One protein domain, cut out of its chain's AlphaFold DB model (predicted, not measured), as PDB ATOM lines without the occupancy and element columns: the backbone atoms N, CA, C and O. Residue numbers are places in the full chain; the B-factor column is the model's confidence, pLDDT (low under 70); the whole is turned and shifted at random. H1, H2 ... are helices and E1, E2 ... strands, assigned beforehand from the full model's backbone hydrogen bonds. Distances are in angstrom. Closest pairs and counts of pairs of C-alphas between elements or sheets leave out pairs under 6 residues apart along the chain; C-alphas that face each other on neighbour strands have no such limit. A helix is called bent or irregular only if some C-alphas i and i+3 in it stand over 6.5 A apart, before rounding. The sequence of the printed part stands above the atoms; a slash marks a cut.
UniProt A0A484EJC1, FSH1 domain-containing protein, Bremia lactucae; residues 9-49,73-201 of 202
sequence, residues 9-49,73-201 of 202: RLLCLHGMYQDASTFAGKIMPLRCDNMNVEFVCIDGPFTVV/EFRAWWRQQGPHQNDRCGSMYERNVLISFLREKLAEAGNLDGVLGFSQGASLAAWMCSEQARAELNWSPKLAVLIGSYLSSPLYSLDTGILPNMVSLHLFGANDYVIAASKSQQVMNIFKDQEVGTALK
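AT A GLANCE: This is residues 9 to 49 and 73 to 201 of the 202 residues of the protein "FSH1 domain-containing protein" of Bremia lactucae (UniProt A0A484EJC1). A twisted sheet of five strands, E2, E1, E5, E6, E7 in that order and parallel throughout, is layered between helices: H3, H5 and residues 102 to 109 of H2 over one face, H1 over the other. A two-strand antiparallel sheet, E3 and E4, lies beyond the end of E2, and H4 packs on H2 away from the large sheet. The printed part has 170 residues with five named helices and seven named strands, in the order E1 H1 E2 E3 E4 H2 E5 H3 H4 E6 E7 H5; the class is mixed. It is compact, with a radius of gyration of the C-alphas of 15.5 A and spans of 44 by 39 by 37 A.

HOW THE PARTS SIT: E1, residues 9 to 13, is the parallel neighbour of edge strand E2, residues 37 to 42 (N 12 and O 40, 2.8 A), and of E5, residues 114 to 118 (N 13 and O 116, 2.8 A), both within hydrogen-bond range. H1, residues 20 to 30, is over E2 and E1 at a height over the sheet of 8.8 A; its closest C-alphas to E2 are Ala 20 and Cys 41, 5.0 A. E1, H1 and E2 form a strand-helix-strand unit, parallel neighbours with a helix between, its crossover right-handed. E3, residues 46 to 48, and E4, residues 74 to 76, are antiparallel, N 48 and O 74 being 2.8 A apart. H2, residues 88 to 109, is on the opposite face from H1, only just over E2, where 3 of its C-alphas fall. H3, residues 120 to 127, on the same face as H2, runs along the strands over E5, at 25 degrees to it on the local plane; the closest C-alphas, of Gly 117 and Ala 125, are 5.5 A apart. H4, residues 131 to 137, touches H2 at residues 99 to 103 alone, the closest C-alphas being those of Arg 103 and Leu 137, 5.7 A. E5, H3, H4 and E6, residues 143 to 147, form a second right-handed unit. E6 is parallel to E5 (N 117 and O 145, 2.9 A) and to edge strand E7, residues 167 to 171 (N 146 and O 169, 2.8 A). H5, residues 181 to 199, is over E7 on the same face as H3; the closest C-alphas of E7 and H5, His 170 and Met 188, are 6.5 A apart. Each O i to N i+4 pair is within range in H2, H3 and H4, against 5 of 7 in H1 and 13 of 15 in H5.

IN THESE COORDINATES: E1 begins at C-alpha 9 (32.899, 33.195, -5.613). H1 is only just irregular, C-alphas 26 and 29 being 6.7 A apart. H2 spans 31.2 A, H5 27.5 A and E2 16.0 A. H5 ends at C-alpha 199 (25.157, 59.649, -1.438).

THE WHOLE: The C-alphas of Asn 34 and His 84 are farthest apart, 50.4 A. Residues 50 to 72 are not printed; C-alphas 49 and 73 are 6.1 A apart. The links E4 to H2 and E6 to E7 are long. Residues 81 to 89 and 195 to 201 have pLDDT under 70.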
ATOM      1  N   ARG A   9      33.546  34.373  -6.213       96.94
ATOM      2  CA  ARG A   9      32.899  33.195  -5.613       96.94
ATOM      3  C   ARG A   9      31.548  33.574  -5.026       96.94
ATOM      4  O   ARG A   9      31.479  34.433  -4.148       96.94
ATOM      5  N   LEU A  10      30.479  32.949  -5.515       97.75
ATOM      6  CA  LEU A  10      29.105  33.264  -5.124       97.75
ATOM      7  C   LEU A  10      28.451  32.090  -4.402       97.75
ATOM      8  O   LEU A  10      28.346  30.994  -4.958       97.75
ATOM      9  N   LEU A  11      27.954  32.340  -3.190       98.62
ATOM     10  CA  LEU A  11      27.084  31.405  -2.484       98.62
ATOM     11  C   LEU A  11      25.733  31.345  -3.198       98.62
ATOM     12  O   LEU A  11      25.089  32.375  -3.372       98.62
ATOM     13  N   CYS A  12      25.300  30.158  -3.609       98.56
ATOM     14  CA  CYS A  12      24.099  29.978  -4.419       98.56
ATOM     15  C   CYS A  12      22.972  29.324  -3.613       98.56
ATOM     16  O   CYS A  12      23.110  28.196  -3.135       98.56
ATOM     17  N   LEU A  13      21.845  30.032  -3.501       98.69
ATOM     18  CA  LEU A  13      20.686  29.673  -2.691       98.69
ATOM     19  C   LEU A  13      19.486  29.327  -3.585       98.69
ATOM     20  O   LEU A  13      18.901  30.194  -4.240       98.69
ATOM     21  N   HIS A  14      19.107  28.050  -3.608       98.38
ATOM     22  CA  HIS A  14      18.026  27.538  -4.455       98.38
ATOM     23  C   HIS A  14      16.624  28.002  -3.998       98.38
ATOM     24  O   HIS A  14      16.441  28.494  -2.885       98.38
ATOM     25  N   GLY A  15      15.602  27.819  -4.837       96.94
ATOM     26  CA  GLY A  15      14.204  28.079  -4.461       96.94
ATOM     27  C   GLY A  15      13.581  26.937  -3.654       96.94
ATOM     28  O   GLY A  15      14.114  25.831  -3.622       96.94
ATOM     29  N   MET A  16      12.425  27.164  -3.024       94.38
ATOM     30  CA  MET A  16      11.695  26.077  -2.358       94.38
ATOM     31  C   MET A  16      11.391  24.944  -3.353       94.38
ATOM     32  O   MET A  16      11.128  25.193  -4.530       94.38
ATOM     33  N   TYR A  17      11.410  23.705  -2.867       93.69
ATOM     34  CA  TYR A  17      11.211  22.499  -3.672       93.69
ATOM     35  C   TYR A  17      12.330  22.221  -4.691       93.69
ATOM     36  O   TYR A  17      12.105  21.583  -5.715       93.69
ATOM     37  N   GLN A  18      13.537  22.716  -4.427       94.50
ATOM     38  CA  GLN A  18      14.739  22.441  -5.218       94.50
ATOM     39  C   GLN A  18      15.854  21.953  -4.293       94.50
ATOM     40  O   GLN A  18      15.658  21.859  -3.082       94.50
ATOM     41  N   ASP A  19      17.002  21.648  -4.879       95.69
ATOM     42  CA  ASP A  19      18.258  21.340  -4.205       95.69
ATOM     43  C   ASP A  19      19.420  22.033  -4.947       95.69
ATOM     44  O   ASP A  19      19.229  22.673  -5.992       95.69
ATOM     45  N   ALA A  20      20.627  21.935  -4.396       96.50
ATOM     46  CA  ALA A  20      21.841  22.531  -4.934       96.50
ATOM     47  C   ALA A  20      22.135  22.057  -6.362       96.50
ATOM     48  O   ALA A  20      22.512  22.863  -7.211       96.50
ATOM     49  N   SER A  21      21.931  20.767  -6.645       95.75
ATOM     50  CA  SER A  21      22.204  20.171  -7.959       95.75
ATOM     51  C   SER A  21      21.240  20.692  -9.026       95.75
ATOM     52  O   SER A  21      21.662  21.153 -10.089       95.75
ATOM     53  N   THR A  22      19.945  20.708  -8.712       95.56
ATOM     54  CA  THR A  22      18.884  21.250  -9.564       95.56
ATOM     55  C   THR A  22      19.130  22.723  -9.849       95.56
ATOM     56  O   THR A  22      18.964  23.175 -10.983       95.56
ATOM     57  N   PHE A  23      19.520  23.490  -8.829       97.00
ATOM     58  CA  PHE A  23      19.777  24.909  -9.005       97.00
ATOM     59  C   PHE A  23      21.040  25.172  -9.822       97.00
ATOM     60  O   PHE A  23      20.989  25.983 -10.746       97.00
ATOM     61  N   ALA A  24      22.121  24.425  -9.572       95.75
ATOM     62  CA  ALA A  24      23.323  24.458 -10.397       95.75
ATOM     63  C   ALA A  24      22.972  24.220 -11.874       95.75
ATOM     64  O   ALA A  24      23.313  25.043 -12.720       95.75
ATOM     65  N   GLY A  25      22.192  23.181 -12.189       95.50
ATOM     66  CA  GLY A  25      21.747  22.903 -13.560       95.50
ATOM     67  C   GLY A  25      21.006  24.067 -14.238       95.50
ATOM     68  O   GLY A  25      21.098  24.217 -15.453       95.50
ATOM     69  N   LYS A  26      20.324  24.927 -13.470       94.00
ATOM     70  CA  LYS A  26      19.614  26.112 -13.987       94.00
ATOM     71  C   LYS A  26      20.511  27.325 -14.203       94.00
ATOM     72  O   LYS A  26      20.241  28.105 -15.110       94.00
ATOM     73  N   ILE A  27      21.543  27.506 -13.378       92.12
ATOM     74  CA  ILE A  27      22.427  28.680 -13.457       92.12
ATOM     75  C   ILE A  27      23.677  28.431 -14.303       92.12
ATOM     76  O   ILE A  27      24.255  29.383 -14.811       92.12
ATOM     77  N   MET A  28      24.096  27.177 -14.499       87.38
ATOM     78  CA  MET A  28      25.274  26.860 -15.317       87.38
ATOM     79  C   MET A  28      25.178  27.366 -16.765       87.38
ATOM     80  O   MET A  28      26.185  27.885 -17.240       87.38
ATOM     81  N   PRO A  29      24.016  27.320 -17.452       88.25
ATOM     82  CA  PRO A  29      23.874  27.913 -18.783       88.25
ATOM     83  C   PRO A  29      24.069  29.435 -18.832       88.25
ATOM     84  O   PRO A  29      24.231  29.986 -19.913       88.25
ATOM     85  N   LEU A  30      24.049  30.127 -17.684       80.88
ATOM     86  CA  LEU A  30      24.344  31.561 -17.601       80.88
ATOM     87  C   LEU A  30      25.853  31.850 -17.633       80.88
ATOM     88  O   LEU A  30      26.246  33.014 -17.689       80.88
ATOM     89  N   ARG A  31      26.710  30.820 -17.563       81.31
ATOM     90  CA  ARG A  31      28.155  30.993 -17.717       81.31
ATOM     91  C   ARG A  31      28.494  31.236 -19.178       81.31
ATOM     92  O   ARG A  31      28.176  30.421 -20.037       81.31
ATOM     93  N   CYS A  32      29.215  32.319 -19.426       76.00
ATOM     94  CA  CYS A  32      29.856  32.574 -20.709       76.00
ATOM     95  C   CYS A  32      31.305  32.083 -20.694       76.00
ATOM     96  O   CYS A  32      31.949  32.037 -19.638       76.00
ATOM     97  N   ASP A  33      31.847  31.799 -21.878       71.00
ATOM     98  CA  ASP A  33      33.275  31.544 -22.045       71.00
ATOM     99  C   ASP A  33      34.077  32.733 -21.490       71.00
ATOM    100  O   ASP A  33      33.784  33.895 -21.780       71.00
ATOM    101  N   ASN A  34      35.086  32.439 -20.665       74.69
ATOM    102  CA  ASN A  34      35.907  33.402 -19.912       74.69
ATOM    103  C   ASN A  34      35.247  34.049 -18.678       74.69
ATOM    104  O   ASN A  34      35.847  34.935 -18.061       74.69
ATOM    105  N   MET A  35      34.062  33.599 -18.250       83.56
ATOM    106  CA  MET A  35      33.491  34.022 -16.969       83.56
ATOM    107  C   MET A  35      34.306  33.452 -15.803       83.56
ATOM    108  O   MET A  35      34.276  32.255 -15.520       83.56
ATOM    109  N   ASN A  36      35.004  34.325 -15.078       89.50
ATOM    110  CA  ASN A  36      35.784  33.934 -13.910       89.50
ATOM    111  C   ASN A  36      34.943  34.001 -12.625       89.50
ATOM    112  O   ASN A  36      35.201  34.808 -11.732       89.50
ATOM    113  N   VAL A  37      33.891  33.182 -12.567       92.31
ATOM    114  CA  VAL A  37      32.963  33.103 -11.428       92.31
ATOM    115  C   VAL A  37      32.785  31.651 -11.014       92.31
ATOM    116  O   VAL A  37      32.520  30.821 -11.873       92.31
ATOM    117  N   GLU A  38      32.896  31.339  -9.726       94.19
ATOM    118  CA  GLU A  38      32.609  30.048  -9.095       94.19
ATOM    119  C   GLU A  38      31.257  30.111  -8.374       94.19
ATOM    120  O   GLU A  38      31.009  31.016  -7.575       94.19
ATOM    121  N   PHE A  39      30.392  29.129  -8.631       96.19
ATOM    122  CA  PHE A  39      29.102  28.993  -7.959       96.19
ATOM    123  C   PHE A  39      29.181  27.919  -6.874       96.19
ATOM    124  O   PHE A  39      29.289  26.731  -7.180       96.19
ATOM    125  N   VAL A  40      29.086  28.332  -5.613       97.56
ATOM    126  CA  VAL A  40      29.072  27.447  -4.443       97.56
ATOM    127  C   VAL A  40      27.616  27.165  -4.069       97.56
ATOM    128  O   VAL A  40      26.996  27.921  -3.323       97.56
ATOM    129  N   CYS A  41      27.033  26.114  -4.649       98.12
ATOM    130  CA  CYS A  41      25.637  25.730  -4.409       98.12
ATOM    131  C   CYS A  41      25.514  24.859  -3.154       98.12
ATOM    132  O   CYS A  41      26.227  23.868  -3.024       98.12
ATOM    133  N   ILE A  42      24.582  25.205  -2.265       98.31
ATOM    134  CA  ILE A  42      24.317  24.477  -1.015       98.31
ATOM    135  C   ILE A  42      22.835  24.116  -0.885       98.31
ATOM    136  O   ILE A  42      21.967  24.821  -1.398       98.31
ATOM    137  N   ASP A  43      22.549  23.016  -0.189       97.94
ATOM    138  CA  ASP A  43      21.184  22.574   0.097       97.94
ATOM    139  C   ASP A  43      20.616  23.284   1.324       97.94
ATOM    140  O   ASP A  43      21.249  23.307   2.376       97.94
ATOM    141  N   GLY A  44      19.380  23.779   1.240       97.25
ATOM    142  CA  GLY A  44      18.657  24.303   2.396       97.25
ATOM    143  C   GLY A  44      18.490  23.237   3.489       97.25
ATOM    144  O   GLY A  44      18.400  22.049   3.168       97.25
ATOM    145  N   PRO A  45      18.448  23.605   4.780       96.81
ATOM    146  CA  PRO A  45      18.497  22.637   5.880       96.81
ATOM    147  C   PRO A  45      17.188  21.861   6.082       96.81
ATOM    148  O   PRO A  45      17.185  20.816   6.734       96.81
ATOM    149  N   PHE A  46      16.065  22.339   5.536       94.88
ATOM    150  CA  PHE A  46      14.758  21.736   5.775       94.88
ATOM    151  C   PHE A  46      14.291  20.878   4.611       94.88
ATOM    152  O   PHE A  46      14.243  21.334   3.472       94.88
ATOM    153  N   THR A  47      13.831  19.667   4.920       93.25
ATOM    154  CA  THR A  47      13.088  18.839   3.968       93.25
ATOM    155  C   THR A  47      11.615  19.257   3.920       93.25
ATOM    156  O   THR A  47      10.979  19.467   4.962       93.25
ATOM    157  N   VAL A  48      11.064  19.356   2.710       89.81
ATOM    158  CA  VAL A  48       9.667  19.691   2.423       89.81
ATOM    159  C   VAL A  48       9.078  18.756   1.366       89.81
ATOM    160  O   VAL A  48       9.773  18.262   0.480       89.81
ATOM    161  N   VAL A  49       7.764  18.537   1.453       84.44
ATOM    162  CA  VAL A  49       6.994  17.734   0.493       84.44
ATOM    163  C   VAL A  49       5.864  18.601  -0.070       84.44
ATOM    164  O   VAL A  49       5.070  19.121   0.726       84.44
ATOM    165  N   GLU A  73      11.841  14.085  -1.467       75.88
ATOM    166  CA  GLU A  73      12.367  14.956  -0.431       75.88
ATOM    167  C   GLU A  73      12.999  16.157  -1.112       75.88
ATOM    168  O   GLU A  73      14.078  16.058  -1.687       75.88
ATOM    169  N   PHE A  74      12.311  17.291  -1.057       90.81
ATOM    170  CA  PHE A  74      12.852  18.537  -1.571       90.81
ATOM    171  C   PHE A  74      13.394  19.398  -0.437       90.81
ATOM    172  O   PHE A  74      13.040  19.183   0.723       90.81
ATOM    173  N   ARG A  75      14.212  20.405  -0.756       95.38
ATOM    174  CA  ARG A  75      14.828  21.281   0.243       95.38
ATOM    175  C   ARG A  75      14.149  22.653   0.294       95.38
ATOM    176  O   ARG A  75      13.492  23.095  -0.656       95.38
ATOM    177  N   ALA A  76      14.300  23.324   1.429       95.81
ATOM    178  CA  ALA A  76      13.823  24.677   1.685       95.81
ATOM    179  C   ALA A  76      14.689  25.385   2.737       95.81
ATOM    180  O   ALA A  76      15.332  24.745   3.575       95.81
ATOM    181  N   TRP A  77      14.650  26.715   2.717       95.94
ATOM    182  CA  TRP A  77      15.315  27.586   3.696       95.94
ATOM    183  C   TRP A  77      14.464  27.832   4.939       95.94
ATOM    184  O   TRP A  77      14.987  27.997   6.031       95.94
ATOM    185  N   TRP A  78      13.147  27.809   4.775       93.12
ATOM    186  CA  TRP A  78      12.148  27.769   5.843       93.12
ATOM    187  C   TRP A  78      10.902  27.068   5.315       93.12
ATOM    188  O   TRP A  78      10.674  27.018   4.099       93.12
ATOM    189  N   ARG A  79      10.070  26.528   6.203       89.69
ATOM    190  CA  ARG A  79       8.813  25.900   5.784       89.69
ATOM    191  C   ARG A  79       7.725  26.963   5.637       89.69
ATOM    192  O   ARG A  79       7.638  27.898   6.429       89.69
ATOM    193  N   GLN A  80       6.891  26.849   4.603       78.75
ATOM    194  CA  GLN A  80       5.727  27.726   4.481       78.75
ATOM    195  C   GLN A  80       4.704  27.329   5.551       78.75
ATOM    196  O   GLN A  80       4.265  26.178   5.588       78.75
ATOM    197  N   GLN A  81       4.345  28.272   6.422       67.12
ATOM    198  CA  GLN A  81       3.300  28.065   7.422       67.12
ATOM    199  C   GLN A  81       1.950  27.951   6.696       67.12
ATOM    200  O   GLN A  81       1.630  28.765   5.826       67.12
ATOM    201  N   GLY A  82       1.173  26.912   7.008       61.69
ATOM    202  CA  GLY A  82      -0.199  26.797   6.514       61.69
ATOM    203  C   GLY A  82      -1.116  27.852   7.155       61.69
ATOM    204  O   GLY A  82      -0.774  28.381   8.208       61.69
ATOM    205  N   PRO A  83      -2.312  28.115   6.595       50.91
ATOM    206  CA  PRO A  83      -3.241  29.142   7.092       50.91
ATOM    207  C   PRO A  83      -3.679  28.986   8.563       50.91
ATOM    208  O   PRO A  83      -4.224  29.923   9.137       50.91
ATOM    209  N   HIS A  84      -3.419  27.832   9.190       52.38
ATOM    210  CA  HIS A  84      -3.731  27.545  10.597       52.38
ATOM    211  C   HIS A  84      -2.499  27.234  11.462       52.38
ATOM    212  O   HIS A  84      -2.643  26.870  12.625       52.38
ATOM    213  N   GLN A  85      -1.288  27.362  10.915       55.50
ATOM    214  CA  GLN A  85      -0.053  27.305  11.692       55.50
ATOM    215  C   GLN A  85       0.405  28.743  11.901       55.50
ATOM    216  O   GLN A  85       0.819  29.412  10.964       55.50
ATOM    217  N   ASN A  86       0.254  29.234  13.125       57.75
ATOM    218  CA  ASN A  86       0.879  30.472  13.575       57.75
ATOM    219  C   ASN A  86       1.699  30.150  14.824       57.75
ATOM    220  O   ASN A  86       1.464  30.682  15.909       57.75
ATOM    221  N   ASP A  87       2.611  29.189  14.679       69.31
ATOM    222  CA  ASP A  87       3.525  28.828  15.753       69.31
ATOM    223  C   ASP A  87       4.783  29.695  15.640       69.31
ATOM    224  O   ASP A  87       5.734  29.403  14.901       69.31
ATOM    225  N   ARG A  88       4.764  30.812  16.376       69.06
ATOM    226  CA  ARG A  88       5.917  31.709  16.506       69.06
ATOM    227  C   ARG A  88       7.135  30.980  17.076       69.06
ATOM    228  O   ARG A  88       8.249  31.270  16.646       69.06
ATOM    229  N   CYS A  89       6.935  30.039  18.001       69.25
ATOM    230  CA  CYS A  89       8.020  29.287  18.625       69.25
ATOM    231  C   CYS A  89       8.703  28.378  17.594       69.25
ATOM    232  O   CYS A  89       9.916  28.463  17.404       69.25
ATOM    233  N   GLY A  90       7.912  27.606  16.840       78.19
ATOM    234  CA  GLY A  90       8.414  26.778  15.743       78.19
ATOM    235  C   GLY A  90       9.162  27.586  14.676       78.19
ATOM    236  O   GLY A  90      10.243  27.193  14.240       78.19
ATOM    237  N   SER A  91       8.646  28.765  14.317       81.62
ATOM    238  CA  SER A  91       9.293  29.655  13.339       81.62
ATOM    239  C   SER A  91      10.642  30.197  13.832       81.62
ATOM    240  O   SER A  91      11.596  30.287  13.059       81.62
ATOM    241  N   MET A  92      10.744  30.537  15.122       86.00
ATOM    242  CA  MET A  92      11.991  31.012  15.729       86.00
ATOM    243  C   MET A  92      13.031  29.891  15.848       86.00
ATOM    244  O   MET A  92      14.215  30.110  15.594       86.00
ATOM    245  N   TYR A  93      12.596  28.674  16.179       89.62
ATOM    246  CA  TYR A  93      13.468  27.503  16.177       89.62
ATOM    247  C   TYR A  93      14.032  27.221  14.777       89.62
ATOM    248  O   TYR A  93      15.246  27.077  14.628       89.62
ATOM    249  N   GLU A  94      13.186  27.214  13.738       91.12
ATOM    250  CA  GLU A  94      13.644  27.040  12.352       91.12
ATOM    251  C   GLU A  94      14.645  28.128  11.940       91.12
ATOM    252  O   GLU A  94      15.669  27.827  11.326       91.12
ATOM    253  N   ARG A  95      14.406  29.385  12.332       93.06
ATOM    254  CA  ARG A  95      15.362  30.474  12.102       93.06
ATOM    255  C   ARG A  95      16.724  30.175  12.731       93.06
ATOM    256  O   ARG A  95      17.743  30.318  12.061       93.06
ATOM    257  N   ASN A  96      16.756  29.759  13.995       95.12
ATOM    258  CA  ASN A  96      18.011  29.467  14.691       95.12
ATOM    259  C   ASN A  96      18.777  28.312  14.032       95.12
ATOM    260  O   ASN A  96      19.999  28.377  13.903       95.12
ATOM    261  N   VAL A  97      18.063  27.279  13.572       96.69
ATOM    262  CA  VAL A  97      18.654  26.185  12.788       96.69
ATOM    263  C   VAL A  97      19.253  26.717  11.484       96.69
ATOM    264  O   VAL A  97      20.394  26.388  11.166       96.69
ATOM    265  N   LEU A  98      18.530  27.577  10.760       97.06
ATOM    266  CA  LEU A  98      19.018  28.172   9.516       97.06
ATOM    267  C   LEU A  98      20.269  29.035   9.734       97.06
ATOM    268  O   LEU A  98      21.227  28.900   8.978       97.06
ATOM    269  N   ILE A  99      20.290  29.895  10.755       97.81
ATOM    270  CA  ILE A  99      21.447  30.759  11.050       97.81
ATOM    271  C   ILE A  99      22.681  29.915  11.375       97.81
ATOM    272  O   ILE A  99      23.752  30.160  10.822       97.81
ATOM    273  N   SER A 100      22.537  28.910  12.245       98.38
ATOM    274  CA  SER A 100      23.635  27.997  12.591       98.38
ATOM    275  C   SER A 100      24.158  27.260  11.359       98.38
ATOM    276  O   SER A 100      25.366  27.224  11.136       98.38
ATOM    277  N   PHE A 101      23.253  26.761  10.515       98.56
ATOM    278  CA  PHE A 101      23.599  26.105   9.257       98.56
ATOM    279  C   PHE A 101      24.348  27.039   8.291       98.56
ATOM    280  O   PHE A 101      25.366  26.656   7.722       98.56
ATOM    281  N   LEU A 102      23.883  28.279   8.114       98.44
ATOM    282  CA  LEU A 102      24.539  29.247   7.231       98.44
ATOM    283  C   LEU A 102      25.939  29.614   7.730       98.44
ATOM    284  O   LEU A 102      26.852  29.696   6.915       98.44
ATOM    285  N   ARG A 103      26.136  29.792   9.044       98.38
ATOM    286  CA  ARG A 103      27.469  30.038   9.625       98.38
ATOM    287  C   ARG A 103      28.443  28.905   9.307       98.38
ATOM    288  O   ARG A 103      29.563  29.173   8.886       98.38
ATOM    289  N   GLU A 104      28.001  27.659   9.470       98.44
ATOM    290  CA  GLU A 104      28.791  26.471   9.130       98.44
ATOM    291  C   GLU A 104      29.155  26.464   7.639       98.44
ATOM    292  O   GLU A 104      30.331  26.365   7.293       98.44
ATOM    293  N   LYS A 105      28.181  26.678   6.744       98.44
ATOM    294  CA  LYS A 105      28.429  26.685   5.292       98.44
ATOM    295  C   LYS A 105      29.284  27.850   4.810       98.44
ATOM    296  O   LYS A 105      30.087  27.664   3.900       98.44
ATOM    297  N   LEU A 106      29.161  29.024   5.421       98.38
ATOM    298  CA  LEU A 106      30.044  30.158   5.149       98.38
ATOM    299  C   LEU A 106      31.485  29.849   5.583       98.38
ATOM    300  O   LEU A 106      32.416  30.143   4.836       98.38
ATOM    301  N   ALA A 107      31.670  29.212   6.743       97.69
ATOM    302  CA  ALA A 107      32.988  28.802   7.219       97.69
ATOM    303  C   ALA A 107      33.621  27.720   6.323       97.69
ATOM    304  O   ALA A 107      34.788  27.845   5.956       97.69
ATOM    305  N   GLU A 108      32.852  26.702   5.921       97.50
ATOM    306  CA  GLU A 108      33.298  25.647   4.996       97.50
ATOM    307  C   GLU A 108      33.670  26.199   3.612       97.50
ATOM    308  O   GLU A 108      34.678  25.801   3.027       97.50
ATOM    309  N   ALA A 109      32.859  27.115   3.073       95.81
ATOM    310  CA  ALA A 109      33.079  27.684   1.748       95.81
ATOM    311  C   ALA A 109      34.304  28.612   1.695       95.81
ATOM    312  O   ALA A 109      34.875  28.810   0.616       95.81
ATOM    313  N   GLY A 110      34.712  29.183   2.832       93.06
ATOM    314  CA  GLY A 110      35.812  30.135   2.932       93.06
ATOM    315  C   GLY A 110      35.479  31.480   2.282       93.06
ATOM    316  O   GLY A 110      34.372  32.001   2.408       93.06
ATOM    317  N   ASN A 111      36.444  32.071   1.573       94.25
ATOM    318  CA  ASN A 111      36.283  33.407   0.994       94.25
ATOM    319  C   ASN A 111      35.209  33.431  -0.104       94.25
ATOM    320  O   ASN A 111      35.445  32.963  -1.219       94.25
ATOM    321  N   LEU A 112      34.055  34.016   0.211       97.44
ATOM    322  CA  LEU A 112      32.956  34.301  -0.710       97.44
ATOM    323  C   LEU A 112      32.861  35.808  -0.956       97.44
ATOM    324  O   LEU A 112      33.030  36.609  -0.038       97.44
ATOM    325  N   ASP A 113      32.556  36.189  -2.193       97.19
ATOM    326  CA  ASP A 113      32.410  37.587  -2.603       97.19
ATOM    327  C   ASP A 113      30.966  38.074  -2.555       97.19
ATOM    328  O   ASP A 113      30.700  39.268  -2.397       97.19
ATOM    329  N   GLY A 114      30.024  37.158  -2.733       97.88
ATOM    330  CA  GLY A 114      28.633  37.515  -2.902       97.88
ATOM    331  C   GLY A 114      27.690  36.339  -2.780       97.88
ATOM    332  O   GLY A 114      28.089  35.203  -2.513       97.88
ATOM    333  N   VAL A 115      26.419  36.643  -2.985       98.62
ATOM    334  CA  VAL A 115      25.317  35.698  -2.893       98.62
ATOM    335  C   VAL A 115      24.465  35.775  -4.154       98.62
ATOM    336  O   VAL A 115      24.219  36.848  -4.702       98.62
ATOM    337  N   LEU A 116      24.008  34.622  -4.622       98.56
ATOM    338  CA  LEU A 116      23.048  34.477  -5.702       98.56
ATOM    339  C   LEU A 116      21.876  33.665  -5.165       98.56
ATOM    340  O   LEU A 116      22.071  32.576  -4.632       98.56
ATOM    341  N   GLY A 117      20.654  34.162  -5.310       98.50
ATOM    342  CA  GLY A 117      19.465  33.469  -4.825       98.50
ATOM    343  C   GLY A 117      18.338  33.424  -5.846       98.50
ATOM    344  O   GLY A 117      18.168  34.353  -6.635       98.50
ATOM    345  N   PHE A 118      17.535  32.358  -5.791       98.25
ATOM    346  CA  PHE A 118      16.300  32.210  -6.568       98.25
ATOM    347  C   PHE A 118      15.070  32.018  -5.671       98.25
ATOM    348  O   PHE A 118      15.086  31.183  -4.767       98.25
ATOM    349  N   SER A 119      13.979  32.742  -5.943       96.44
ATOM    350  CA  SER A 119      12.698  32.652  -5.231       96.44
ATOM    351  C   SER A 119      12.891  32.736  -3.706       96.44
ATOM    352  O   SER A 119      13.380  33.747  -3.206       96.44
ATOM    353  N   GLN A 120      12.596  31.671  -2.949       96.62
ATOM    354  CA  GLN A 120      12.872  31.615  -1.508       96.62
ATOM    355  C   GLN A 120      14.346  31.923  -1.173       96.62
ATOM    356  O   GLN A 120      14.626  32.688  -0.251       96.62
ATOM    357  N   GLY A 121      15.287  31.371  -1.940       98.19
ATOM    358  CA  GLY A 121      16.710  31.657  -1.790       98.19
ATOM    359  C   GLY A 121      17.075  33.097  -2.153       98.19
ATOM    360  O   GLY A 121      18.004  33.641  -1.571       98.19
ATOM    361  N   ALA A 122      16.327  33.755  -3.049       98.25
ATOM    362  CA  ALA A 122      16.517  35.176  -3.365       98.25
ATOM    363  C   ALA A 122      16.076  36.073  -2.203       98.25
ATOM    364  O   ALA A 122      16.760  37.034  -1.873       98.25
ATOM    365  N   SER A 123      14.969  35.742  -1.540       97.69
ATOM    366  CA  SER A 123      14.557  36.429  -0.313       97.69
ATOM    367  C   SER A 123      15.561  36.230   0.824       97.69
ATOM    368  O   SER A 123      15.852  37.178   1.548       97.69
ATOM    369  N   LEU A 124      16.135  35.027   0.959       98.12
ATOM    370  CA  LEU A 124      17.203  34.782   1.930       98.12
ATOM    371  C   LEU A 124      18.462  35.592   1.598       98.12
ATOM    372  O   LEU A 124      19.011  36.249   2.476       98.12
ATOM    373  N   ALA A 125      18.883  35.582   0.331       98.31
ATOM    374  CA  ALA A 125      20.013  36.361  -0.160       98.31
ATOM    375  C   ALA A 125      19.821  37.862   0.102       98.31
ATOM    376  O   ALA A 125      20.751  38.522   0.554       98.31
ATOM    377  N   ALA A 126      18.608  38.387  -0.108       97.81
ATOM    378  CA  ALA A 126      18.274  39.769   0.217       97.81
ATOM    379  C   ALA A 126      18.413  40.052   1.721       97.81
ATOM    380  O   ALA A 126      19.017  41.051   2.097       97.81
ATOM    381  N   TRP A 127      17.930  39.157   2.590       97.88
ATOM    382  CA  TRP A 127      18.123  39.292   4.038       97.88
ATOM    383  C   TRP A 127      19.601  39.246   4.438       97.88
ATOM    384  O   TRP A 127      20.018  40.059   5.259       97.88
ATOM    385  N   MET A 128      20.413  38.381   3.816       97.75
ATOM    386  CA  MET A 128      21.866  38.301   4.047       97.75
ATOM    387  C   MET A 128      22.610  39.610   3.742       97.75
ATOM    388  O   MET A 128      23.756  39.774   4.153       97.75
ATOM    389  N   CYS A 129      21.959  40.546   3.053       97.31
ATOM    390  CA  CYS A 129      22.476  41.872   2.762       97.31
ATOM    391  C   CYS A 129      22.144  42.936   3.824       97.31
ATOM    392  O   CYS A 129      22.475  44.103   3.624       97.31
ATOM    393  N   SER A 130      21.448  42.577   4.901       95.94
ATOM    394  CA  SER A 130      21.032  43.505   5.959       95.94
ATOM    395  C   SER A 130      22.057  43.622   7.088       95.94
ATOM    396  O   SER A 130      22.882  42.728   7.302       95.94
ATOM    397  N   GLU A 131      21.966  44.699   7.871       94.06
ATOM    398  CA  GLU A 131      22.767  44.874   9.091       94.06
ATOM    399  C   GLU A 131      22.505  43.767  10.119       94.06
ATOM    400  O   GLU A 131      23.436  43.241  10.736       94.06
ATOM    401  N   GLN A 132      21.241  43.347  10.246       94.62
ATOM    402  CA  GLN A 132      20.866  42.218  11.091       94.62
ATOM    403  C   GLN A 132      21.607  40.940  10.680       94.62
ATOM    404  O   GLN A 132      22.213  40.275  11.520       94.62
ATOM    405  N   ALA A 133      21.584  40.592   9.392       96.56
ATOM    406  CA  ALA A 133      22.245  39.383   8.926       96.56
ATOM    407  C   ALA A 133      23.767  39.465   9.046       96.56
ATOM    408  O   ALA A 133      24.387  38.462   9.381       96.56
ATOM    409  N   ARG A 134      24.375  40.641   8.848       96.25
ATOM    410  CA  ARG A 134      25.816  40.834   9.071       96.25
ATOM    411  C   ARG A 134      26.209  40.508  10.510       96.25
ATOM    412  O   ARG A 134      27.176  39.778  10.724       96.25
ATOM    413  N   ALA A 135      25.449  41.015  11.481       95.88
ATOM    414  CA  ALA A 135      25.673  40.735  12.897       95.88
ATOM    415  C   ALA A 135      25.438  39.253  13.236       95.88
ATOM    416  O   ALA A 135      26.192  38.655  14.002       95.88
ATOM    417  N   GLU A 136      24.412  38.639  12.644       96.62
ATOM    418  CA  GLU A 136      24.076  37.241  12.902       96.62
ATOM    419  C   GLU A 136      25.020  36.261  12.192       96.62
ATOM    420  O   GLU A 136      25.358  35.235  12.767       96.62
ATOM    421  N   LEU A 137      25.495  36.529  10.981       97.12
ATOM    422  CA  LEU A 137      26.312  35.589  10.203       97.12
ATOM    423  C   LEU A 137      27.817  35.844  10.325       97.12
ATOM    424  O   LEU A 137      28.600  34.988   9.921       97.12
ATOM    425  N   ASN A 138      28.220  36.994  10.874       95.88
ATOM    426  CA  ASN A 138      29.602  37.484  10.842       95.88
ATOM    427  C   ASN A 138      30.188  37.493   9.414       95.88
ATOM    428  O   ASN A 138      31.370  37.236   9.187       95.88
ATOM    429  N   TRP A 139      29.321  37.748   8.436       96.88
ATOM    430  CA  TRP A 139      29.642  37.805   7.018       96.88
ATOM    431  C   TRP A 139      28.612  38.676   6.305       96.88
ATOM    432  O   TRP A 139      27.449  38.731   6.704       96.88
ATOM    433  N   SER A 140      29.038  39.329   5.230       96.12
ATOM    434  CA  SER A 140      28.175  40.134   4.374       96.12
ATOM    435  C   SER A 140      28.618  40.047   2.913       96.12
ATOM    436  O   SER A 140      29.821  40.162   2.648       96.12
ATOM    437  N   PRO A 141      27.681  39.909   1.959       97.19
ATOM    438  CA  PRO A 141      28.006  39.915   0.539       97.19
ATOM    439  C   PRO A 141      28.437  41.311   0.071       97.19
ATOM    440  O   PRO A 141      27.921  42.321   0.541       97.19
ATOM    441  N   LYS A 142      29.348  41.369  -0.907       95.62
ATOM    442  CA  LYS A 142      29.650  42.596  -1.674       95.62
ATOM    443  C   LYS A 142      28.876  42.662  -2.991       95.62
ATOM    444  O   LYS A 142      28.740  43.735  -3.576       95.62
ATOM    445  N   LEU A 143      28.385  41.512  -3.450       96.81
ATOM    446  CA  LEU A 143      27.527  41.357  -4.617       96.81
ATOM    447  C   LEU A 143      26.308  40.503  -4.258       96.81
ATOM    448  O   LEU A 143      26.463  39.423  -3.686       96.81
ATOM    449  N   ALA A 144      25.121  40.940  -4.664       98.19
ATOM    450  CA  ALA A 144      23.888  40.170  -4.567       98.19
ATOM    451  C   ALA A 144      23.225  40.012  -5.943       98.19
ATOM    452  O   ALA A 144      22.963  40.995  -6.629       98.19
ATOM    453  N   VAL A 145      22.914  38.781  -6.344       98.12
ATOM    454  CA  VAL A 145      22.106  38.484  -7.537       98.12
ATOM    455  C   VAL A 145      20.797  37.850  -7.083       98.12
ATOM    456  O   VAL A 145      20.781  36.738  -6.558       98.12
ATOM    457  N   LEU A 146      19.693  38.569  -7.253       98.44
ATOM    458  CA  LEU A 146      18.398  38.243  -6.666       98.44
ATOM    459  C   LEU A 146      17.382  37.955  -7.770       98.44
ATOM    460  O   LEU A 146      16.941  38.864  -8.470       98.44
ATOM    461  N   ILE A 147      17.001  36.687  -7.922       97.88
ATOM    462  CA  ILE A 147      16.082  36.239  -8.973       97.88
ATOM    463  C   ILE A 147      14.730  35.881  -8.348       97.88
ATOM    464  O   ILE A 147      14.598  34.842  -7.703       97.88
ATOM    465  N   GLY A 148      13.715  36.726  -8.526       97.06
ATOM    466  CA  GLY A 148      12.370  36.520  -7.977       97.06
ATOM    467  C   GLY A 148      12.300  36.667  -6.454       97.06
ATOM    468  O   GLY A 148      11.631  35.877  -5.787       97.06
ATOM    469  N   SER A 149      13.025  37.638  -5.885       97.19
ATOM    470  CA  SER A 149      12.978  37.955  -4.450       97.19
ATOM    471  C   SER A 149      11.623  38.536  -4.032       97.19
ATOM    472  O   SER A 149      10.866  39.064  -4.846       97.19
ATOM    473  N   TYR A 150      11.299  38.432  -2.747       96.19
ATOM    474  CA  TYR A 150      10.096  39.014  -2.145       96.19
ATOM    475  C   TYR A 150      10.280  39.216  -0.636       96.19
ATOM    476  O   TYR A 150      11.006  38.458   0.013       96.19
ATOM    477  N   LEU A 151       9.584  40.193  -0.053       92.88
ATOM    478  CA  LEU A 151       9.493  40.327   1.403       92.88
ATOM    479  C   LEU A 151       8.655  39.174   1.961       92.88
ATOM    480  O   LEU A 151       7.533  38.936   1.511       92.88
ATOM    481  N   SER A 152       9.236  38.413   2.888       76.50
ATOM    482  CA  SER A 152       8.642  37.176   3.402       76.50
ATOM    483  C   SER A 152       8.297  37.289   4.893       76.50
ATOM    484  O   SER A 152       7.610  38.219   5.298       76.50
ATOM    485  N   SER A 153       8.727  36.322   5.705       79.12
ATOM    486  CA  SER A 153       8.540  36.323   7.153       79.12
ATOM    487  C   SER A 153       9.214  37.545   7.794       79.12
ATOM    488  O   SER A 153      10.364  37.819   7.445       79.12
ATOM    489  N   PRO A 154       8.586  38.201   8.792       78.81
ATOM    490  CA  PRO A 154       9.222  39.249   9.600       78.81
ATOM    491  C   PRO A 154      10.530  38.807  10.263       78.81
ATOM    492  O   PRO A 154      11.352  39.635  10.634       78.81
ATOM    493  N   LEU A 155      10.745  37.494  10.400       83.88
ATOM    494  CA  LEU A 155      12.015  36.953  10.869       83.88
ATOM    495  C   LEU A 155      13.171  37.366   9.947       83.88
ATOM    496  O   LEU A 155      14.247  37.685  10.430       83.88
ATOM    497  N   TYR A 156      12.958  37.396   8.633       85.94
ATOM    498  CA  TYR A 156      13.959  37.780   7.632       85.94
ATOM    499  C   TYR A 156      13.677  39.189   7.098       85.94
ATOM    500  O   TYR A 156      13.671  39.411   5.887       85.94
ATOM    501  N   SER A 157      13.364  40.118   8.004       87.94
ATOM    502  CA  SER A 157      13.026  41.491   7.637       87.94
ATOM    503  C   SER A 157      14.235  42.266   7.100       87.94
ATOM    504  O   SER A 157      15.384  41.976   7.433       87.94
ATOM    505  N   LEU A 158      13.955  43.280   6.280       92.12
ATOM    506  CA  LEU A 158      14.927  44.254   5.780       92.12
ATOM    507  C   LEU A 158      14.821  45.605   6.516       92.12
ATOM    508  O   LEU A 158      15.395  46.589   6.064       92.12
ATOM    509  N   ASP A 159      14.112  45.660   7.652       88.50
ATOM    510  CA  ASP A 159      13.871  46.901   8.418       88.50
ATOM    511  C   ASP A 159      15.156  47.549   8.949       88.50
ATOM    512  O   ASP A 159      15.202  48.756   9.172       88.50
ATOM    513  N   THR A 160      16.221  46.761   9.131       86.62
ATOM    514  CA  THR A 160      17.547  47.281   9.517       86.62
ATOM    515  C   THR A 160      18.299  47.942   8.358       86.62
ATOM    516  O   THR A 160      19.423  48.404   8.541       86.62
ATOM    517  N   GLY A 161      17.680  48.018   7.177       88.19
ATOM    518  CA  GLY A 161      18.290  48.526   5.959       88.19
ATOM    519  C   GLY A 161      19.203  47.504   5.282       88.19
ATOM    520  O   GLY A 161      19.403  46.381   5.753       88.19
ATOM    521  N   ILE A 162      19.746  47.918   4.140       94.56
ATOM    522  CA  ILE A 162      20.731  47.171   3.355       94.56
ATOM    523  C   ILE A 162      22.106  47.780   3.602       94.56
ATOM    524  O   ILE A 162      22.237  48.995   3.731       94.56
ATOM    525  N   LEU A 163      23.125  46.926   3.663       93.62
ATOM    526  CA  LEU A 163      24.510  47.340   3.839       93.62
ATOM    527  C   LEU A 163      24.961  48.296   2.717       93.62
ATOM    528  O   LEU A 163      24.624  48.075   1.550       93.62
ATOM    529  N   PRO A 164      25.761  49.329   3.038       89.56
ATOM    530  CA  PRO A 164      26.235  50.289   2.046       89.56
ATOM    531  C   PRO A 164      27.266  49.666   1.092       89.56
ATOM    532  O   PRO A 164      27.934  48.685   1.421       89.56
ATOM    533  N   ASN A 165      27.460  50.300  -0.070       85.00
ATOM    534  CA  ASN A 165      28.488  49.954  -1.068       85.00
ATOM    535  C   ASN A 165      28.410  48.523  -1.633       85.00
ATOM    536  O   ASN A 165      29.404  48.000  -2.143       85.00
ATOM    537  N   MET A 166      27.249  47.877  -1.548       90.94
ATOM    538  CA  MET A 166      27.021  46.572  -2.155       90.94
ATOM    539  C   MET A 166      26.456  46.725  -3.567       90.94
ATOM    540  O   MET A 166      25.539  47.504  -3.804       90.94
ATOM    541  N   VAL A 167      26.959  45.917  -4.496       94.75
ATOM    542  CA  VAL A 167      26.399  45.816  -5.846       94.75
ATOM    543  C   VAL A 167      25.231  44.836  -5.823       94.75
ATOM    544  O   VAL A 167      25.366  43.731  -5.296       94.75
ATOM    545  N   SER A 168      24.091  45.191  -6.416       96.94
ATOM    546  CA  SER A 168      22.958  44.269  -6.530       96.94
ATOM    547  C   SER A 168      22.372  44.216  -7.940       96.94
ATOM    548  O   SER A 168      22.276  45.226  -8.629       96.94
ATOM    549  N   LEU A 169      21.980  43.016  -8.370       97.25
ATOM    550  CA  LEU A 169      21.237  42.761  -9.599       97.25
ATOM    551  C   LEU A 169      19.915  42.087  -9.238       97.25
ATOM    552  O   LEU A 169      19.912  41.004  -8.651       97.25
ATOM    553  N   HIS A 170      18.801  42.704  -9.623       98.00
ATOM    554  CA  HIS A 170      17.451  42.193  -9.378       98.00
ATOM    555  C   HIS A 170      16.833  41.733 -10.697       98.00
ATOM    556  O   HIS A 170      16.788  42.487 -11.665       98.00
ATOM    557  N   LEU A 171      16.363  40.489 -10.738       97.44
ATOM    558  CA  LEU A 171      15.771  39.853 -11.915       97.44
ATOM    559  C   LEU A 171      14.405  39.286 -11.531       97.44
ATOM    560  O   LEU A 171      14.296  38.520 -10.577       97.44
ATOM    561  N   PHE A 172      13.355  39.629 -12.267       96.81
ATOM    562  CA  PHE A 172      12.010  39.101 -12.037       96.81
ATOM    563  C   PHE A 172      11.197  39.131 -13.331       96.81
ATOM    564  O   PHE A 172      11.397  39.985 -14.192       96.81
ATOM    565  N   GLY A 173      10.299  38.158 -13.491       95.38
ATOM    566  CA  GLY A 173       9.474  38.032 -14.688       95.38
ATOM    567  C   GLY A 173       8.221  38.897 -14.601       95.38
ATOM    568  O   GLY A 173       7.486  38.820 -13.622       95.38
ATOM    569  N   ALA A 174       7.920  39.660 -15.657       94.00
ATOM    570  CA  ALA A 174       6.674  40.431 -15.742       94.00
ATOM    571  C   ALA A 174       5.415  39.542 -15.640       94.00
ATOM    572  O   ALA A 174       4.399  39.972 -15.105       94.00
ATOM    573  N   ASN A 175       5.519  38.290 -16.099       95.06
ATOM    574  CA  ASN A 175       4.449  37.289 -16.094       95.06
ATOM    575  C   ASN A 175       4.699  36.162 -15.071       95.06
ATOM    576  O   ASN A 175       4.306  35.019 -15.301       95.06
ATOM    577  N   ASP A 176       5.413  36.439 -13.977       93.31
ATOM    578  CA  ASP A 176       5.606  35.459 -12.906       93.31
ATOM    579  C   ASP A 176       4.317  35.312 -12.075       93.31
ATOM    580  O   ASP A 176       3.907  36.211 -11.338       93.31
ATOM    581  N   TYR A 177       3.663  34.156 -12.218       92.50
ATOM    582  CA  TYR A 177       2.417  33.821 -11.519       92.50
ATOM    583  C   TYR A 177       2.630  33.263 -10.105       92.50
ATOM    584  O   TYR A 177       1.662  33.086  -9.365       92.50
ATOM    585  N   VAL A 178       3.872  32.963  -9.717       91.62
ATOM    586  CA  VAL A 178       4.214  32.471  -8.375       91.62
ATOM    587  C   VAL A 178       4.581  33.650  -7.481       91.62
ATOM    588  O   VAL A 178       4.010  33.818  -6.401       91.62
ATOM    589  N   ILE A 179       5.505  34.490  -7.946       90.75
ATOM    590  CA  ILE A 179       5.932  35.719  -7.279       90.75
ATOM    591  C   ILE A 179       5.647  36.889  -8.216       90.75
ATOM    592  O   ILE A 179       6.430  37.184  -9.108       90.75
ATOM    593  N   ALA A 180       4.530  37.584  -7.989       94.69
ATOM    594  CA  ALA A 180       4.183  38.765  -8.776       94.69
ATOM    595  C   ALA A 180       5.344  39.776  -8.806       94.69
ATOM    596  O   ALA A 180       5.911  40.092  -7.756       94.69
ATOM    597  N   ALA A 181       5.640  40.332  -9.985       95.94
ATOM    598  CA  ALA A 181       6.750  41.267 -10.203       95.94
ATOM    599  C   ALA A 181       6.775  42.437  -9.201       95.94
ATOM    600  O   ALA A 181       7.843  42.862  -8.764       95.94
ATOM    601  N   SER A 182       5.604  42.916  -8.766       96.62
ATOM    602  CA  SER A 182       5.479  43.976  -7.760       96.62
ATOM    603  C   SER A 182       6.128  43.628  -6.415       96.62
ATOM    604  O   SER A 182       6.647  44.518  -5.746       96.62
ATOM    605  N   LYS A 183       6.163  42.349  -6.019       96.31
ATOM    606  CA  LYS A 183       6.833  41.905  -4.785       96.31
ATOM    607  C   LYS A 183       8.353  41.977  -4.902       96.31
ATOM    608  O   LYS A 183       9.013  42.400  -3.958       96.31
ATOM    609  N   SER A 184       8.905  41.603  -6.053       97.06
ATOM    610  CA  SER A 184      10.339  41.758  -6.318       97.06
ATOM    611  C   SER A 184      10.724  43.229  -6.449       97.06
ATOM    612  O   SER A 184      11.747  43.647  -5.911       97.06
ATOM    613  N   GLN A 185       9.854  44.040  -7.052       96.94
ATOM    614  CA  GLN A 185      10.025  45.487  -7.151       96.94
ATOM    615  C   GLN A 185      10.114  46.167  -5.775       96.94
ATOM    616  O   GLN A 185      10.911  47.085  -5.598       96.94
ATOM    617  N   GLN A 186       9.344  45.705  -4.782       96.31
ATOM    618  CA  GLN A 186       9.443  46.204  -3.404       96.31
ATOM    619  C   GLN A 186      10.835  45.975  -2.807       96.31
ATOM    620  O   GLN A 186      11.414  46.898  -2.240       96.31
ATOM    621  N   VAL A 187      11.399  44.773  -2.971       96.69
ATOM    622  CA  VAL A 187      12.760  44.467  -2.497       96.69
ATOM    623  C   VAL A 187      13.792  45.323  -3.233       96.69
ATOM    624  O   VAL A 187      14.678  45.888  -2.601       96.69
ATOM    625  N   MET A 188      13.652  45.477  -4.553       96.44
ATOM    626  CA  MET A 188      14.536  46.325  -5.358       96.44
ATOM    627  C   MET A 188      14.540  47.783  -4.878       96.44
ATOM    628  O   MET A 188      15.603  48.390  -4.769       96.44
ATOM    629  N   ASN A 189      13.369  48.338  -4.557       95.19
ATOM    630  CA  ASN A 189      13.258  49.717  -4.081       95.19
ATOM    631  C   ASN A 189      13.984  49.917  -2.741       95.19
ATOM    632  O   ASN A 189      14.700  50.898  -2.596       95.19
ATOM    633  N   ILE A 190      13.904  48.951  -1.816       94.38
ATOM    634  CA  ILE A 190      14.634  49.006  -0.535       94.38
ATOM    635  C   ILE A 190      16.153  49.090  -0.759       94.38
ATOM    636  O   ILE A 190      16.834  49.853  -0.077       94.38
ATOM    637  N   PHE A 191      16.692  48.330  -1.718       94.69
ATOM    638  CA  PHE A 191      18.116  48.398  -2.069       94.69
ATOM    639  C   PHE A 191      18.477  49.760  -2.678       94.69
ATOM    640  O   PHE A 191      19.483  50.356  -2.297       94.69
ATOM    641  N   LYS A 192      17.633  50.280  -3.576       90.81
ATOM    642  CA  LYS A 192      17.838  51.578  -4.231       90.81
ATOM    643  C   LYS A 192      17.832  52.746  -3.240       90.81
ATOM    644  O   LYS A 192      18.666  53.641  -3.340       90.81
ATOM    645  N   ASP A 193      16.924  52.734  -2.269       86.62
ATOM    646  CA  ASP A 193      16.811  53.810  -1.280       86.62
ATOM    647  C   ASP A 193      18.072  53.913  -0.396       86.62
ATOM    648  O   ASP A 193      18.459  55.009   0.020       86.62
ATOM    649  N   GLN A 194      18.777  52.798  -0.170       81.25
ATOM    650  CA  GLN A 194      20.048  52.776   0.571       81.25
ATOM    651  C   GLN A 194      21.225  53.348  -0.230       81.25
ATOM    652  O   GLN A 194      22.089  54.022   0.343       81.25
ATOM    653  N   GLU A 195      21.252  53.153  -1.552       67.44
ATOM    654  CA  GLU A 195      22.245  53.796  -2.425       67.44
ATOM    655  C   GLU A 195      22.115  55.327  -2.358       67.44
ATOM    656  O   GLU A 195      23.108  56.036  -2.178       67.44
ATOM    657  N   VAL A 196      20.880  55.842  -2.399       61.81
ATOM    658  CA  VAL A 196      20.598  57.285  -2.299       61.81
ATOM    659  C   VAL A 196      20.937  57.831  -0.908       61.81
ATOM    660  O   VAL A 196      21.550  58.893  -0.792       61.81
ATOM    661  N   GLY A 197      20.602  57.098   0.158       57.91
ATOM    662  CA  GLY A 197      20.919  57.491   1.535       57.91
ATOM    663  C   GLY A 197      22.421  57.551   1.842       57.91
ATOM    664  O   GLY A 197      22.832  58.297   2.733       57.91
ATOM    665  N   THR A 198      23.245  56.810   1.097       55.81
ATOM    666  CA  THR A 198      24.713  56.866   1.205       55.81
ATOM    667  C   THR A 198      25.280  58.099   0.491       55.81
ATOM    668  O   THR A 198      26.184  58.742   1.020       55.81
ATOM    669  N   ALA A 199      24.717  58.484  -0.661       51.50
ATOM    670  CA  ALA A 199      25.157  59.649  -1.438       51.50
ATOM    671  C   ALA A 199      24.836  61.008  -0.779       51.50
ATOM    672  O   ALA A 199      25.478  62.007  -1.087       51.50
ATOM    673  N   LEU A 200      23.853  61.056   0.127       44.59
ATOM    674  CA  LEU A 200      23.419  62.282   0.813       44.59
ATOM    675  C   LEU A 200      24.146  62.560   2.143       44.59
ATOM    676  O   LEU A 200      23.877  63.579   2.771       44.59
ATOM    677  N   LYS A 201      25.039  61.672   2.600       41.84
ATOM    678  CA  LYS A 201      25.778  61.821   3.872       41.84
ATOM    679  C   LYS A 201      27.192  62.410   3.708       41.84
ATOM    680  O   LYS A 201      28.020  62.227   4.600       41.84
TER     681      LYS A 201